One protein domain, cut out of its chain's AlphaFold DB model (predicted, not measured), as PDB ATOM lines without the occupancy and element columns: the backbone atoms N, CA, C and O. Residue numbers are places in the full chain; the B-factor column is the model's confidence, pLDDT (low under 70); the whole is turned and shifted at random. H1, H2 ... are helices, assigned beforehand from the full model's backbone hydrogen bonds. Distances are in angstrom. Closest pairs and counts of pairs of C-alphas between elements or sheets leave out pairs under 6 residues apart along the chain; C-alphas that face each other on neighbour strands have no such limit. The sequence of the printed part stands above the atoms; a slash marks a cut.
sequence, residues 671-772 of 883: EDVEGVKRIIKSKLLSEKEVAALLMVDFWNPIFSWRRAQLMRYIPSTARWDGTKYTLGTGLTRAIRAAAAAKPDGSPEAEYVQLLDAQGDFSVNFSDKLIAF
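This is residues 671 to 772 of the 883 residues of an uncharacterized protein of Madurella mycetomatis (UniProt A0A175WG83). Short helices cross in a compact cluster: H2, H3 and H4 pack round H5, with H1 and H6 farther out. The 102 printed residues hold six named helices, H1 to H6 in order, and no named strand: all helix. The radius of gyration of the C-alphas is 13.6 A, the spans 40 by 32 by 29 A.

H1, residues 671 to 681, and H2, residues 687 to 695, form a hairpin and only just touch, with 3 pairs of C-alphas within 8 A, Ile 680 and Glu 687 closest at 6.1 A. The hub H5, residues 747 to 756, touches H2, H3, residues 705 to 713, and H4, residues 727 to 739; its closest C-alphas to H4 are Ala 749 and Ala 739, 4.9 A, at a steep tilt of 61 degrees. H6, residues 761 to 772, touches no helix. Every O i to N i+4 pair is within hydrogen-bond range except in H3, 1 of 5, with 5 of 6 O i to N i+3.

H1 begins at C-alpha 671 (-57.618, 16.620, -25.087); H6 ends at C-alpha 772 (-34.589, 20.697, -12.476). H4 is 18.1 A long.

The printed part has no cut. Link H3 to H4 is long. Residue 671 is under pLDDT 70.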
ATOM      1  N   GLU A 671     -56.757  17.761 -25.372       68.35
ATOM      2  CA  GLU A 671     -57.618  16.620 -25.087       68.35
ATOM      3  C   GLU A 671     -57.052  15.748 -23.961       68.35
ATOM      4  O   GLU A 671     -57.816  15.294 -23.110       68.35
ATOM      5  N   ASP A 672     -55.727  15.563 -23.896       76.34
ATOM      6  CA  ASP A 672     -55.074  14.840 -22.797       76.34
ATOM      7  C   ASP A 672     -55.288  15.577 -21.468       76.34
ATOM      8  O   ASP A 672     -55.642  14.971 -20.453       76.34
ATOM      9  N   VAL A 673     -55.117  16.905 -21.473       78.80
ATOM     10  CA  VAL A 673     -55.320  17.759 -20.292       78.80
ATOM     11  C   VAL A 673     -56.780  17.718 -19.845       78.80
ATOM     12  O   VAL A 673     -57.070  17.522 -18.661       78.80
ATOM     13  N   GLU A 674     -57.715  17.861 -20.781       77.86
ATOM     14  CA  GLU A 674     -59.140  17.797 -20.486       77.86
ATOM     15  C   GLU A 674     -59.536  16.401 -19.986       77.86
ATOM     16  O   GLU A 674     -60.259  16.308 -18.991       77.86
ATOM     17  N   GLY A 675     -59.014  15.329 -20.586       81.07
ATOM     18  CA  GLY A 675     -59.204  13.945 -20.153       81.07
ATOM     19  C   GLY A 675     -58.730  13.713 -18.719       81.07
ATOM     20  O   GLY A 675     -59.478  13.167 -17.904       81.07
ATOM     21  N   VAL A 676     -57.545  14.215 -18.360       86.82
ATOM     22  CA  VAL A 676     -57.030  14.177 -16.982       86.82
ATOM     23  C   VAL A 676     -57.964  14.910 -16.015       86.82
ATOM     24  O   VAL A 676     -58.315  14.361 -14.967       86.82
ATOM     25  N   LYS A 677     -58.449  16.104 -16.376       84.25
ATOM     26  CA  LYS A 677     -59.431  16.833 -15.555       84.25
ATOM     27  C   LYS A 677     -60.720  16.027 -15.359       84.25
ATOM     28  O   LYS A 677     -61.260  16.016 -14.253       84.25
ATOM     29  N   ARG A 678     -61.213  15.318 -16.389       87.25
ATOM     30  CA  ARG A 678     -62.403  14.446 -16.264       87.25
ATOM     31  C   ARG A 678     -62.109  13.254 -15.360       87.25
ATOM     32  O   ARG A 678     -62.936  12.955 -14.510       87.25
ATOM     33  N   ILE A 679     -60.944  12.617 -15.475       91.60
ATOM     34  CA  ILE A 679     -60.536  11.500 -14.603       91.60
ATOM     35  C   ILE A 679     -60.571  11.912 -13.125       91.60
ATOM     36  O   ILE A 679     -61.133  11.183 -12.301       91.60
ATOM     37  N   ILE A 680     -60.024  13.090 -12.804       91.99
ATOM     38  CA  ILE A 680     -60.033  13.647 -11.444       91.99
ATOM     39  C   ILE A 680     -61.468  13.957 -11.003       91.99
ATOM     40  O   ILE A 680     -61.918  13.479  -9.960       91.99
ATOM     41  N   LYS A 681     -62.226  14.701 -11.819       89.77
ATOM     42  CA  LYS A 681     -63.608  15.105 -11.512       89.77
ATOM     43  C   LYS A 681     -64.542  13.907 -11.319       89.77
ATOM     44  O   LYS A 681     -65.375  13.913 -10.414       89.77
ATOM     45  N   SER A 682     -64.380  12.864 -12.129       90.80
ATOM     46  CA  SER A 682     -65.132  11.609 -12.043       90.80
ATOM     47  C   SER A 682     -64.665  10.704 -10.903       90.80
ATOM     48  O   SER A 682     -65.233   9.628 -10.715       90.80
ATOM     49  N   LYS A 683     -63.650  11.117 -10.129       92.82
ATOM     50  CA  LYS A 683     -63.093  10.373  -8.990       92.82
ATOM     51  C   LYS A 683     -62.610   8.972  -9.377       92.82
ATOM     52  O   LYS A 683     -62.712   8.029  -8.587       92.82
ATOM     53  N   LEU A 684     -62.116   8.829 -10.609       93.67
ATOM     54  CA  LEU A 684     -61.455   7.611 -11.078       93.67
ATOM     55  C   LEU A 684     -60.062   7.495 -10.455       93.67
ATOM     56  O   LEU A 684     -59.690   6.426  -9.969       93.67
ATOM     57  N   LEU A 685     -59.343   8.618 -10.426       95.48
ATOM     58  CA  LEU A 685     -58.087   8.819  -9.709       95.48
ATOM     59  C   LEU A 685     -58.180  10.122  -8.909       95.48
ATOM     60  O   LEU A 685     -58.866  11.060  -9.310       95.48
ATOM     61  N   SER A 686     -57.490  10.180  -7.777       94.09
ATOM     62  CA  SER A 686     -57.296  11.414  -7.014       94.09
ATOM     63  C   SER A 686     -56.238  12.314  -7.656       94.09
ATOM     64  O   SER A 686     -55.374  11.846  -8.399       94.09
ATOM     65  N   GLU A 687     -56.254  13.602  -7.309       94.00
ATOM     66  CA  GLU A 687     -55.232  14.561  -7.754       94.00
ATOM     67  C   GLU A 687     -53.815  14.106  -7.397       94.00
ATOM     68  O   GLU A 687     -52.935  14.156  -8.249       94.00
ATOM     69  N   LYS A 688     -53.598  13.583  -6.181       95.09
ATOM     70  CA  LYS A 688     -52.284  13.075  -5.759       95.09
ATOM     71  C   LYS A 688     -51.832  11.874  -6.597       95.09
ATOM     72  O   LYS A 688     -50.664  11.802  -6.962       95.09
ATOM     73  N   GLU A 689     -52.734  10.941  -6.914       95.89
ATOM     74  CA  GLU A 689     -52.417   9.786  -7.772       95.89
ATOM     75  C   GLU A 689     -52.054  10.234  -9.192       95.89
ATOM     76  O   GLU A 689     -51.040   9.796  -9.733       95.89
ATOM     77  N   VAL A 690     -52.832  11.151  -9.777       95.43
ATOM     78  CA  VAL A 690     -52.540  11.722 -11.099       95.43
ATOM     79  C   VAL A 690     -51.221  12.492 -11.089       95.43
ATOM     80  O   VAL A 690     -50.383  12.278 -11.962       95.43
ATOM     81  N   ALA A 691     -51.001  13.352 -10.097       94.69
ATOM     82  CA  ALA A 691     -49.778  14.134  -9.974       94.69
ATOM     83  C   ALA A 691     -48.551  13.228  -9.803       94.69
ATOM     84  O   ALA A 691     -47.551  13.429 -10.484       94.69
ATOM     85  N   ALA A 692     -48.634  12.178  -8.979       96.77
ATOM     86  CA  ALA A 692     -47.561  11.196  -8.845       96.77
ATOM     87  C   ALA A 692     -47.280  10.469 -10.172       96.77
ATOM     88  O   ALA A 692     -46.118  10.318 -10.538       96.77
ATOM     89  N   LEU A 693     -48.314  10.077 -10.931       95.85
ATOM     90  CA  LEU A 693     -48.146   9.486 -12.266       95.85
ATOM     91  C   LEU A 693     -47.474  10.451 -13.250       95.85
ATOM     92  O   LEU A 693     -46.625  10.019 -14.025       95.85
ATOM     93  N   LEU A 694     -47.836  11.737 -13.233       94.08
ATOM     94  CA  LEU A 694     -47.223  12.766 -14.080       94.08
ATOM     95  C   LEU A 694     -45.777  13.073 -13.671       94.08
ATOM     96  O   LEU A 694     -44.963  13.385 -14.539       94.08
ATOM     97  N   MET A 695     -45.459  12.946 -12.381       96.28
ATOM     98  CA  MET A 695     -44.139  13.243 -11.830       96.28
ATOM     99  C   MET A 695     -43.103  12.135 -12.024       96.28
ATOM    100  O   MET A 695     -41.909  12.414 -11.928       96.28
ATOM    101  N   VAL A 696     -43.514  10.901 -12.327       96.25
ATOM    102  CA  VAL A 696     -42.570   9.846 -12.725       96.25
ATOM    103  C   VAL A 696     -41.863  10.278 -14.011       96.25
ATOM    104  O   VAL A 696     -42.513  10.469 -15.040       96.25
ATOM    105  N   ASP A 697     -40.534  10.410 -13.978       94.61
ATOM    106  CA  ASP A 697     -39.732  10.813 -15.147       94.61
ATOM    107  C   ASP A 697     -40.217  12.136 -15.791       94.61
ATOM    108  O   ASP A 697     -40.262  12.279 -17.015       94.61
ATOM    109  N   PHE A 698     -40.612  13.115 -14.963       94.66
ATOM    110  CA  PHE A 698     -41.219  14.378 -15.417       94.66
ATOM    111  C   PHE A 698     -40.322  15.213 -16.339       94.66
ATOM    112  O   PHE A 698     -40.821  15.978 -17.163       94.66
ATOM    113  N   TRP A 699     -38.999  15.056 -16.243       93.57
ATOM    114  CA  TRP A 699     -38.027  15.698 -17.135       93.57
ATOM    115  C   TRP A 699     -38.065  15.133 -18.569       93.57
ATOM    116  O   TRP A 699     -37.500  15.727 -19.486       93.57
ATOM    117  N   ASN A 700     -38.778  14.025 -18.793       92.27
ATOM    118  CA  ASN A 700     -39.141  13.503 -20.108       92.27
ATOM    119  C   ASN A 700     -40.679  13.421 -20.242       92.27
ATOM    120  O   ASN A 700     -41.259  12.332 -20.299       92.27
ATOM    121  N   PRO A 701     -41.387  14.563 -20.342       88.53
ATOM    122  CA  PRO A 701     -42.847  14.604 -20.250       88.53
ATOM    123  C   PRO A 701     -43.566  13.993 -21.468       88.53
ATOM    124  O   PRO A 701     -44.745  13.657 -21.378       88.53
ATOM    125  N   ILE A 702     -42.865  13.779 -22.582       86.04
ATOM    126  CA  ILE A 702     -43.406  13.178 -23.807       86.04
ATOM    127  C   ILE A 702     -42.701  11.858 -24.099       86.04
ATOM    128  O   ILE A 702     -41.468  11.789 -24.076       86.04
ATOM    129  N   PHE A 703     -43.484  10.814 -24.393       83.55
ATOM    130  CA  PHE A 703     -42.995   9.457 -24.669       83.55
ATOM    131  C   PHE A 703     -42.027   8.934 -23.595       83.55
ATOM    132  O   PHE A 703     -40.983   8.360 -23.906       83.55
ATOM    133  N   SER A 704     -42.346   9.168 -22.318       88.67
ATOM    134  CA  SER A 704     -41.620   8.537 -21.213       88.67
ATOM    135  C   SER A 704     -41.880   7.034 -21.241       88.67
ATOM    136  O   SER A 704     -42.990   6.568 -20.966       88.67
ATOM    137  N   TRP A 705     -40.845   6.259 -21.556       85.98
ATOM    138  CA  TRP A 705     -40.905   4.803 -21.464       85.98
ATOM    139  C   TRP A 705     -41.102   4.349 -20.012       85.98
ATOM    140  O   TRP A 705     -41.787   3.356 -19.775       85.98
ATOM    141  N   ARG A 706     -40.560   5.102 -19.042       91.21
ATOM    142  CA  ARG A 706     -40.713   4.857 -17.601       91.21
ATOM    143  C   ARG A 706     -42.183   4.924 -17.192       91.21
ATOM    144  O   ARG A 706     -42.688   3.963 -16.619       91.21
ATOM    145  N   ARG A 707     -42.906   5.984 -17.576       90.84
ATOM    146  CA  ARG A 707     -44.357   6.083 -17.330       90.84
ATOM    147  C   ARG A 707     -45.162   5.060 -18.119       90.84
ATOM    148  O   ARG A 707     -46.087   4.469 -17.572       90.84
ATOM    149  N   ALA A 708     -44.783   4.783 -19.366       86.99
ATOM    150  CA  ALA A 708     -45.471   3.786 -20.184       86.99
ATOM    151  C   ALA A 708     -45.455   2.381 -19.557       86.99
ATOM    152  O   ALA A 708     -46.417   1.630 -19.717       86.99
ATOM    153  N   GLN A 709     -44.411   2.023 -18.797       87.19
ATOM    154  CA  GLN A 709     -44.378   0.742 -18.084       87.19
ATOM    155  C   GLN A 709     -45.521   0.587 -17.079       87.19
ATOM    156  O   GLN A 709     -45.996  -0.538 -16.911       87.19
ATOM    157  N   LEU A 710     -45.992   1.683 -16.473       92.28
ATOM    158  CA  LEU A 710     -47.031   1.660 -15.443       92.28
ATOM    159  C   LEU A 710     -48.416   1.280 -15.991       92.28
ATOM    160  O   LEU A 710     -49.249   0.772 -15.243       92.28
ATOM    161  N   MET A 711     -48.645   1.438 -17.300       89.71
ATOM    162  CA  MET A 711     -49.921   1.112 -17.958       89.71
ATOM    163  C   MET A 711     -50.353  -0.345 -17.752       89.71
ATOM    164  O   MET A 711     -51.543  -0.628 -17.655       89.71
ATOM    165  N   ARG A 712     -49.398  -1.279 -17.624       89.20
ATOM    166  CA  ARG A 712     -49.680  -2.714 -17.422       89.20
ATOM    167  C   ARG A 712     -50.394  -3.029 -16.103       89.20
ATOM    168  O   ARG A 712     -50.891  -4.137 -15.936       89.20
ATOM    169  N   TYR A 713     -50.369  -2.096 -15.151       93.49
ATOM    170  CA  TYR A 713     -50.954  -2.264 -13.823       93.49
ATOM    171  C   TYR A 713     -52.369  -1.687 -13.723       93.49
ATOM    172  O   TYR A 713     -52.983  -1.787 -12.662       93.49
ATOM    173  N   ILE A 714     -52.890  -1.090 -14.801       91.19
ATOM    174  CA  ILE A 714     -54.249  -0.549 -14.836       91.19
ATOM    175  C   ILE A 714     -55.255  -1.703 -14.744       91.19
ATOM    176  O   ILE A 714     -55.251  -2.590 -15.602       91.19
ATOM    177  N   PRO A 715     -56.130  -1.712 -13.721       90.72
ATOM    178  CA  PRO A 715     -57.197  -2.696 -13.627       90.72
ATOM    179  C   PRO A 715     -58.125  -2.629 -14.845       90.72
ATOM    180  O   PRO A 715     -58.538  -1.548 -15.254       90.72
ATOM    181  N   SER A 716     -58.520  -3.786 -15.383       88.17
ATOM    182  CA  SER A 716     -59.477  -3.862 -16.500       88.17
ATOM    183  C   SER A 716     -60.911  -3.490 -16.110       88.17
ATOM    184  O   SER A 716     -61.748  -3.248 -16.973       88.17
ATOM    185  N   THR A 717     -61.214  -3.466 -14.811       89.20
ATOM    186  CA  THR A 717     -62.523  -3.095 -14.266       89.20
ATOM    187  C   THR A 717     -62.350  -2.233 -13.023       89.20
ATOM    188  O   THR A 717     -61.399  -2.396 -12.257       89.20
ATOM    189  N   ALA A 718     -63.304  -1.334 -12.798       89.54
ATOM    190  CA  ALA A 718     -63.417  -0.544 -11.583       89.54
ATOM    191  C   ALA A 718     -64.861  -0.598 -11.083       89.54
ATOM    192  O   ALA A 718     -65.802  -0.667 -11.872       89.54
ATOM    193  N   ARG A 719     -65.041  -0.583  -9.765       93.31
ATOM    194  CA  ARG A 719     -66.354  -0.539  -9.114       93.31
ATOM    195  C   ARG A 719     -66.496   0.783  -8.389       93.31
ATOM    196  O   ARG A 719     -65.520   1.285  -7.841       93.31
ATOM    197  N   TRP A 720     -67.700   1.327  -8.377       95.58
ATOM    198  CA  TRP A 720     -68.028   2.444  -7.504       95.58
ATOM    199  C   TRP A 720     -68.189   1.927  -6.070       95.58
ATOM    200  O   TRP A 720     -68.988   1.021  -5.842       95.58
ATOM    201  N   ASP A 721     -67.430   2.468  -5.114       90.25
ATOM    202  CA  ASP A 721     -67.486   2.054  -3.700       90.25
ATOM    203  C   ASP A 721     -68.481   2.865  -2.852       90.25
ATOM    204  O   ASP A 721     -68.575   2.671  -1.642       90.25
ATOM    205  N   GLY A 722     -69.229   3.770  -3.488       89.59
ATOM    206  CA  GLY A 722     -70.107   4.737  -2.828       89.59
ATOM    207  C   GLY A 722     -69.530   6.154  -2.798       89.59
ATOM    208  O   GLY A 722     -70.296   7.111  -2.722       89.59
ATOM    209  N   THR A 723     -68.208   6.315  -2.922       91.84
ATOM    210  CA  THR A 723     -67.536   7.625  -2.821       91.84
ATOM    211  C   THR A 723     -66.575   7.925  -3.963       91.84
ATOM    212  O   THR A 723     -66.461   9.085  -4.380       91.84
ATOM    213  N   LYS A 724     -65.888   6.896  -4.461       91.13
ATOM    214  CA  LYS A 724     -64.939   6.943  -5.573       91.13
ATOM    215  C   LYS A 724     -64.930   5.602  -6.305       91.13
ATOM    216  O   LYS A 724     -65.528   4.617  -5.865       91.13
ATOM    217  N   TYR A 725     -64.235   5.547  -7.434       94.42
ATOM    218  CA  TYR A 725     -64.001   4.275  -8.107       94.42
ATOM    219  C   TYR A 725     -62.812   3.531  -7.493       94.42
ATOM    220  O   TYR A 725     -61.815   4.122  -7.079       94.42
ATOM    221  N   THR A 726     -62.867   2.200  -7.516       94.88
ATOM    222  CA  THR A 726     -61.768   1.330  -7.072       94.88
ATOM    223  C   THR A 726     -60.581   1.290  -8.040       94.88
ATOM    224  O   THR A 726     -59.626   0.551  -7.793       94.88
ATOM    225  N   LEU A 727     -60.607   2.070  -9.129       95.11
ATOM    226  CA  LEU A 727     -59.537   2.108 -10.126       95.11
ATOM    227  C   LEU A 727     -58.206   2.537  -9.496       95.11
ATOM    228  O   LEU A 727     -57.244   1.777  -9.556       95.11
ATOM    229  N   GLY A 728     -58.163   3.705  -8.842       93.87
ATOM    230  CA  GLY A 728     -56.940   4.219  -8.211       93.87
ATOM    231  C   GLY A 728     -56.388   3.308  -7.115       93.87
ATOM    232  O   GLY A 728     -55.196   2.997  -7.093       93.87
ATOM    233  N   THR A 729     -57.264   2.759  -6.264       93.21
ATOM    234  CA  THR A 729     -56.843   1.830  -5.202       93.21
ATOM    235  C   THR A 729     -56.328   0.503  -5.763       93.21
ATOM    236  O   THR A 729     -55.345  -0.036  -5.252       93.21
ATOM    237  N   GLY A 730     -56.960  -0.021  -6.818       94.87
ATOM    238  CA  GLY A 730     -56.520  -1.222  -7.527       94.87
ATOM    239  C   GLY A 730     -55.179  -1.024  -8.233       94.87
ATOM    240  O   GLY A 730     -54.273  -1.834  -8.039       94.87
ATOM    241  N   LEU A 731     -55.034   0.078  -8.973       95.84
ATOM    242  CA  LEU A 731     -53.803   0.468  -9.664       95.84
ATOM    243  C   LEU A 731     -52.641   0.611  -8.679       95.84
ATOM    244  O   LEU A 731     -51.615  -0.054  -8.816       95.84
ATOM    245  N   THR A 732     -52.820   1.419  -7.634       96.40
ATOM    246  CA  THR A 732     -51.792   1.658  -6.616       96.40
ATOM    247  C   THR A 732     -51.378   0.363  -5.915       96.40
ATOM    248  O   THR A 732     -50.190   0.140  -5.685       96.40
ATOM    249  N   ARG A 733     -52.328  -0.529  -5.603       95.87
ATOM    250  CA  ARG A 733     -52.021  -1.839  -5.009       95.87
ATOM    251  C   ARG A 733     -51.172  -2.702  -5.946       95.87
ATOM    252  O   ARG A 733     -50.200  -3.297  -5.489       95.87
ATOM    253  N   ALA A 734     -51.529  -2.762  -7.228       96.47
ATOM    254  CA  ALA A 734     -50.800  -3.538  -8.228       96.47
ATOM    255  C   ALA A 734     -49.370  -3.007  -8.431       96.47
ATOM    256  O   ALA A 734     -48.425  -3.797  -8.419       96.47
ATOM    257  N   ILE A 735     -49.198  -1.681  -8.523       97.54
ATOM    258  CA  ILE A 735     -47.874  -1.058  -8.654       97.54
ATOM    259  C   ILE A 735     -47.028  -1.307  -7.400       97.54
ATOM    260  O   ILE A 735     -45.875  -1.704  -7.528       97.54
ATOM    261  N   ARG A 736     -47.583  -1.159  -6.188       96.78
ATOM    262  CA  ARG A 736     -46.851  -1.439  -4.934       96.78
ATOM    263  C   ARG A 736     -46.361  -2.879  -4.841       96.78
ATOM    264  O   ARG A 736     -45.214  -3.108  -4.469       96.78
ATOM    265  N   ALA A 737     -47.218  -3.839  -5.187       96.09
ATOM    266  CA  ALA A 737     -46.841  -5.248  -5.192       96.09
ATOM    267  C   ALA A 737     -45.697  -5.523  -6.180       96.09
ATOM    268  O   ALA A 737     -44.779  -6.277  -5.868       96.09
ATOM    269  N   ALA A 738     -45.723  -4.879  -7.350       95.33
ATOM    270  CA  ALA A 738     -44.654  -4.999  -8.332       95.33
ATOM    271  C   ALA A 738     -43.362  -4.296  -7.892       95.33
ATOM    272  O   ALA A 738     -42.286  -4.865  -8.065       95.33
ATOM    273  N   ALA A 739     -43.461  -3.106  -7.291       96.02
ATOM    274  CA  ALA A 739     -42.327  -2.337  -6.781       96.02
ATOM    275  C   ALA A 739     -41.524  -3.134  -5.743       96.02
ATOM    276  O   ALA A 739     -40.302  -3.162  -5.817       96.02
ATOM    277  N   ALA A 740     -42.192  -3.866  -4.846       93.93
ATOM    278  CA  ALA A 740     -41.530  -4.715  -3.850       93.93
ATOM    279  C   ALA A 740     -40.674  -5.848  -4.460       93.93
ATOM    280  O   ALA A 740     -39.773  -6.360  -3.803       93.93
ATOM    281  N   ALA A 741     -40.951  -6.246  -5.706       92.97
ATOM    282  CA  ALA A 741     -40.207  -7.272  -6.439       92.97
ATOM    283  C   ALA A 741     -39.223  -6.685  -7.473       92.97
ATOM    284  O   ALA A 741     -38.627  -7.430  -8.258       92.97
ATOM    285  N   LYS A 742     -39.073  -5.355  -7.523       92.68
ATOM    286  CA  LYS A 742     -38.245  -4.621  -8.488       92.68
ATOM    287  C   LYS A 742     -37.186  -3.779  -7.758       92.68
ATOM    288  O   LYS A 742     -37.332  -3.510  -6.572       92.68
ATOM    289  N   PRO A 743     -36.099  -3.367  -8.436       92.25
ATOM    290  CA  PRO A 743     -35.100  -2.477  -7.839       92.25
ATOM    291  C   PRO A 743     -35.667  -1.081  -7.522       92.25
ATOM    292  O   PRO A 743     -36.486  -0.581  -8.288       92.25
ATOM    293  N   ASP A 744     -35.134  -0.398  -6.503       88.72
ATOM    294  CA  ASP A 744     -35.589   0.932  -6.037       88.72
ATOM    295  C   ASP A 744     -35.606   2.043  -7.109       88.72
ATOM    296  O   ASP A 744     -36.293   3.049  -6.953       88.72
ATOM    297  N   GLY A 745     -34.852   1.886  -8.203       88.58
ATOM    298  CA  GLY A 745     -34.818   2.833  -9.329       88.58
ATOM    299  C   GLY A 745     -35.866   2.581 -10.423       88.58
ATOM    300  O   GLY A 745     -35.858   3.262 -11.459       88.58
ATOM    301  N   SER A 746     -36.729   1.575 -10.254       94.10
ATOM    302  CA  SER A 746     -37.784   1.260 -11.217       94.10
ATOM    303  C   SER A 746     -38.877   2.343 -11.224       94.10
ATOM    304  O   SER A 746     -39.053   3.042 -10.224       94.10
ATOM    305  N   PRO A 747     -39.621   2.521 -12.332       94.18
ATOM    306  CA  PRO A 747     -40.733   3.472 -12.361       94.18
ATOM    307  C   PRO A 747     -41.835   3.128 -11.349       94.18
ATOM    308  O   PRO A 747     -42.496   4.026 -10.836       94.18
ATOM    309  N   GLU A 748     -42.023   1.845 -11.025       97.05
ATOM    310  CA  GLU A 748     -42.955   1.409  -9.982       97.05
ATOM    311  C   GLU A 748     -42.518   1.905  -8.600       97.05
ATOM    312  O   GLU A 748     -43.337   2.445  -7.859       97.05
ATOM    313  N   ALA A 749     -41.231   1.766  -8.265       97.47
ATOM    314  CA  ALA A 749     -40.681   2.269  -7.011       97.47
ATOM    315  C   ALA A 749     -40.729   3.806  -6.939       97.47
ATOM    316  O   ALA A 749     -41.119   4.351  -5.909       97.47
ATOM    317  N   GLU A 750     -40.426   4.505  -8.039       97.05
ATOM    318  CA  GLU A 750     -40.530   5.970  -8.135       97.05
ATOM    319  C   GLU A 750     -41.968   6.456  -7.899       97.05
ATOM    320  O   GLU A 750     -42.186   7.349  -7.080       97.05
ATOM    321  N   TYR A 751     -42.961   5.835  -8.547       97.79
ATOM    322  CA  TYR A 751     -44.374   6.152  -8.320       97.79
ATOM    323  C   TYR A 751     -44.766   5.969  -6.850       97.79
ATOM    324  O   TYR A 751     -45.406   6.841  -6.263       97.79
ATOM    325  N   VAL A 752     -44.366   4.849  -6.239       97.62
ATOM    326  CA  VAL A 752     -44.667   4.563  -4.830       97.62
ATOM    327  C   VAL A 752     -44.021   5.598  -3.910       97.62
ATOM    328  O   VAL A 752     -44.699   6.112  -3.025       97.62
ATOM    329  N   GLN A 753     -42.761   5.970  -4.149       96.46
ATOM    330  CA  GLN A 753     -42.071   7.010  -3.381       96.46
ATOM    331  C   GLN A 753     -42.750   8.379  -3.513       96.46
ATOM    332  O   GLN A 753     -42.930   9.066  -2.510       96.46
ATOM    333  N   LEU A 754     -43.160   8.774  -4.724       96.72
ATOM    334  CA  LEU A 754     -43.884  10.030  -4.960       96.72
ATOM    335  C   LEU A 754     -45.244  10.041  -4.253       96.72
ATOM    336  O   LEU A 754     -45.645  11.056  -3.684       96.72
ATOM    337  N   LEU A 755     -45.946   8.908  -4.261       96.20
ATOM    338  CA  LEU A 755     -47.247   8.772  -3.615       96.20
ATOM    339  C   LEU A 755     -47.142   8.750  -2.078       96.20
ATOM    340  O   LEU A 755     -48.006   9.318  -1.403       96.20
ATOM    341  N   ASP A 756     -46.093   8.132  -1.529       95.08
ATOM    342  CA  ASP A 756     -45.845   8.000  -0.083       95.08
ATOM    343  C   ASP A 756     -45.106   9.182   0.542       95.08
ATOM    344  O   ASP A 756     -45.045   9.284   1.773       95.08
ATOM    345  N   ALA A 757     -44.568  10.085  -0.284       94.09
ATOM    346  CA  ALA A 757     -43.935  11.305   0.183       94.09
ATOM    347  C   ALA A 757     -44.868  12.047   1.152       94.09
ATOM    348  O   ALA A 757     -46.050  12.293   0.863       94.09
ATOM    349  N   GLN A 758     -44.318  12.354   2.328       92.89
ATOM    350  CA  GLN A 758     -45.001  13.100   3.378       92.89
ATOM    351  C   GLN A 758     -45.038  14.593   3.027       92.89
ATOM    352  O   GLN A 758     -44.173  15.094   2.308       92.89
ATOM    353  N   GLY A 759     -46.026  15.306   3.566       91.81
ATOM    354  CA  GLY A 759     -46.247  16.724   3.276       91.81
ATOM    355  C   GLY A 759     -47.122  16.969   2.046       91.81
ATOM    356  O   GLY A 759     -47.718  16.045   1.485       91.81
ATOM    357  N   ASP A 760     -47.223  18.239   1.660       89.14
ATOM    358  CA  ASP A 760     -48.012  18.668   0.508       89.14
ATOM    359  C   ASP A 760     -47.310  18.267  -0.795       89.14
ATOM    360  O   ASP A 760     -46.184  18.682  -1.078       89.14
ATOM    361  N   PHE A 761     -47.978  17.434  -1.594       91.08
ATOM    362  CA  PHE A 761     -47.417  16.960  -2.851       91.08
ATOM    363  C   PHE A 761     -47.239  18.094  -3.865       91.08
ATOM    364  O   PHE A 761     -46.297  18.037  -4.646       91.08
ATOM    365  N   SER A 762     -48.098  19.120  -3.847       86.95
ATOM    366  CA  SER A 762     -48.024  20.233  -4.795       86.95
ATOM    367  C   SER A 762     -46.734  21.032  -4.595       86.95
ATOM    368  O   SER A 762     -45.973  21.205  -5.543       86.95
ATOM    369  N   VAL A 763     -46.419  21.389  -3.347       86.96
ATOM    370  CA  VAL A 763     -45.172  22.068  -2.964       86.96
ATOM    371  C   VAL A 763     -43.961  21.191  -3.279       86.96
ATOM    372  O   VAL A 763     -43.061  21.605  -4.005       86.96
ATOM    373  N   ASN A 764     -43.976  19.934  -2.825       90.44
ATOM    374  CA  ASN A 764     -42.870  19.000  -3.040       90.44
ATOM    375  C   ASN A 764     -42.560  18.768  -4.530       90.44
ATOM    376  O   ASN A 764     -41.413  18.503  -4.899       90.44
ATOM    377  N   PHE A 765     -43.580  18.782  -5.392       93.12
ATOM    378  CA  PHE A 765     -43.416  18.572  -6.830       93.12
ATOM    379  C   PHE A 765     -42.981  19.854  -7.540       93.12
ATOM    380  O   PHE A 765     -42.090  19.782  -8.389       93.12
ATOM    381  N   SER A 766     -43.512  21.013  -7.144       87.84
ATOM    382  CA  SER A 766     -43.035  22.321  -7.607       87.84
ATOM    383  C   SER A 766     -41.548  22.518  -7.314       87.84
ATOM    384  O   SER A 766     -40.792  22.852  -8.224       87.84
ATOM    385  N   ASP A 767     -41.085  22.188  -6.106       89.30
ATOM    386  CA  ASP A 767     -39.665  22.282  -5.743       89.30
ATOM    387  C   ASP A 767     -38.777  21.396  -6.633       89.30
ATOM    388  O   ASP A 767     -37.678  21.790  -7.031       89.30
ATOM    389  N   LYS A 768     -39.257  20.201  -7.003       92.43
ATOM    390  CA  LYS A 768     -38.546  19.306  -7.933       92.43
ATOM    391  C   LYS A 768     -38.461  19.896  -9.341       92.43
ATOM    392  O   LYS A 768     -37.409  19.779  -9.971       92.43
ATOM    393  N   LEU A 769     -39.538  20.516  -9.828       91.73
ATOM    394  CA  LEU A 769     -39.572  21.178 -11.137       91.73
ATOM    395  C   LEU A 769     -38.604  22.366 -11.173       91.73
ATOM    396  O   LEU A 769     -37.770  22.442 -12.076       91.73
ATOM    397  N   ILE A 770     -38.657  23.232 -10.159       89.43
ATOM    398  CA  ILE A 770     -37.772  24.397 -10.020       89.43
ATOM    399  C   ILE A 770     -36.308  23.950  -9.968       89.43
ATOM    400  O   ILE A 770     -35.477  24.453 -10.725       89.43
ATOM    401  N   ALA A 771     -35.980  22.948  -9.146       91.92
ATOM    402  CA  ALA A 771     -34.617  22.430  -9.044       91.92
ATOM    403  C   ALA A 771     -34.093  21.876 -10.383       91.92
ATOM    404  O   ALA A 771     -32.928  22.087 -10.736       91.92
ATOM    405  N   PHE A 772     -34.948  21.196 -11.152       93.97
ATOM    406  CA  PHE A 772     -34.589  20.697 -12.476       93.97
ATOM    407  C   PHE A 772     -34.338  21.839 -13.474       93.97
ATOM    408  O   PHE A 772     -33.300  21.847 -14.141       93.97
TER     409      PHE A 772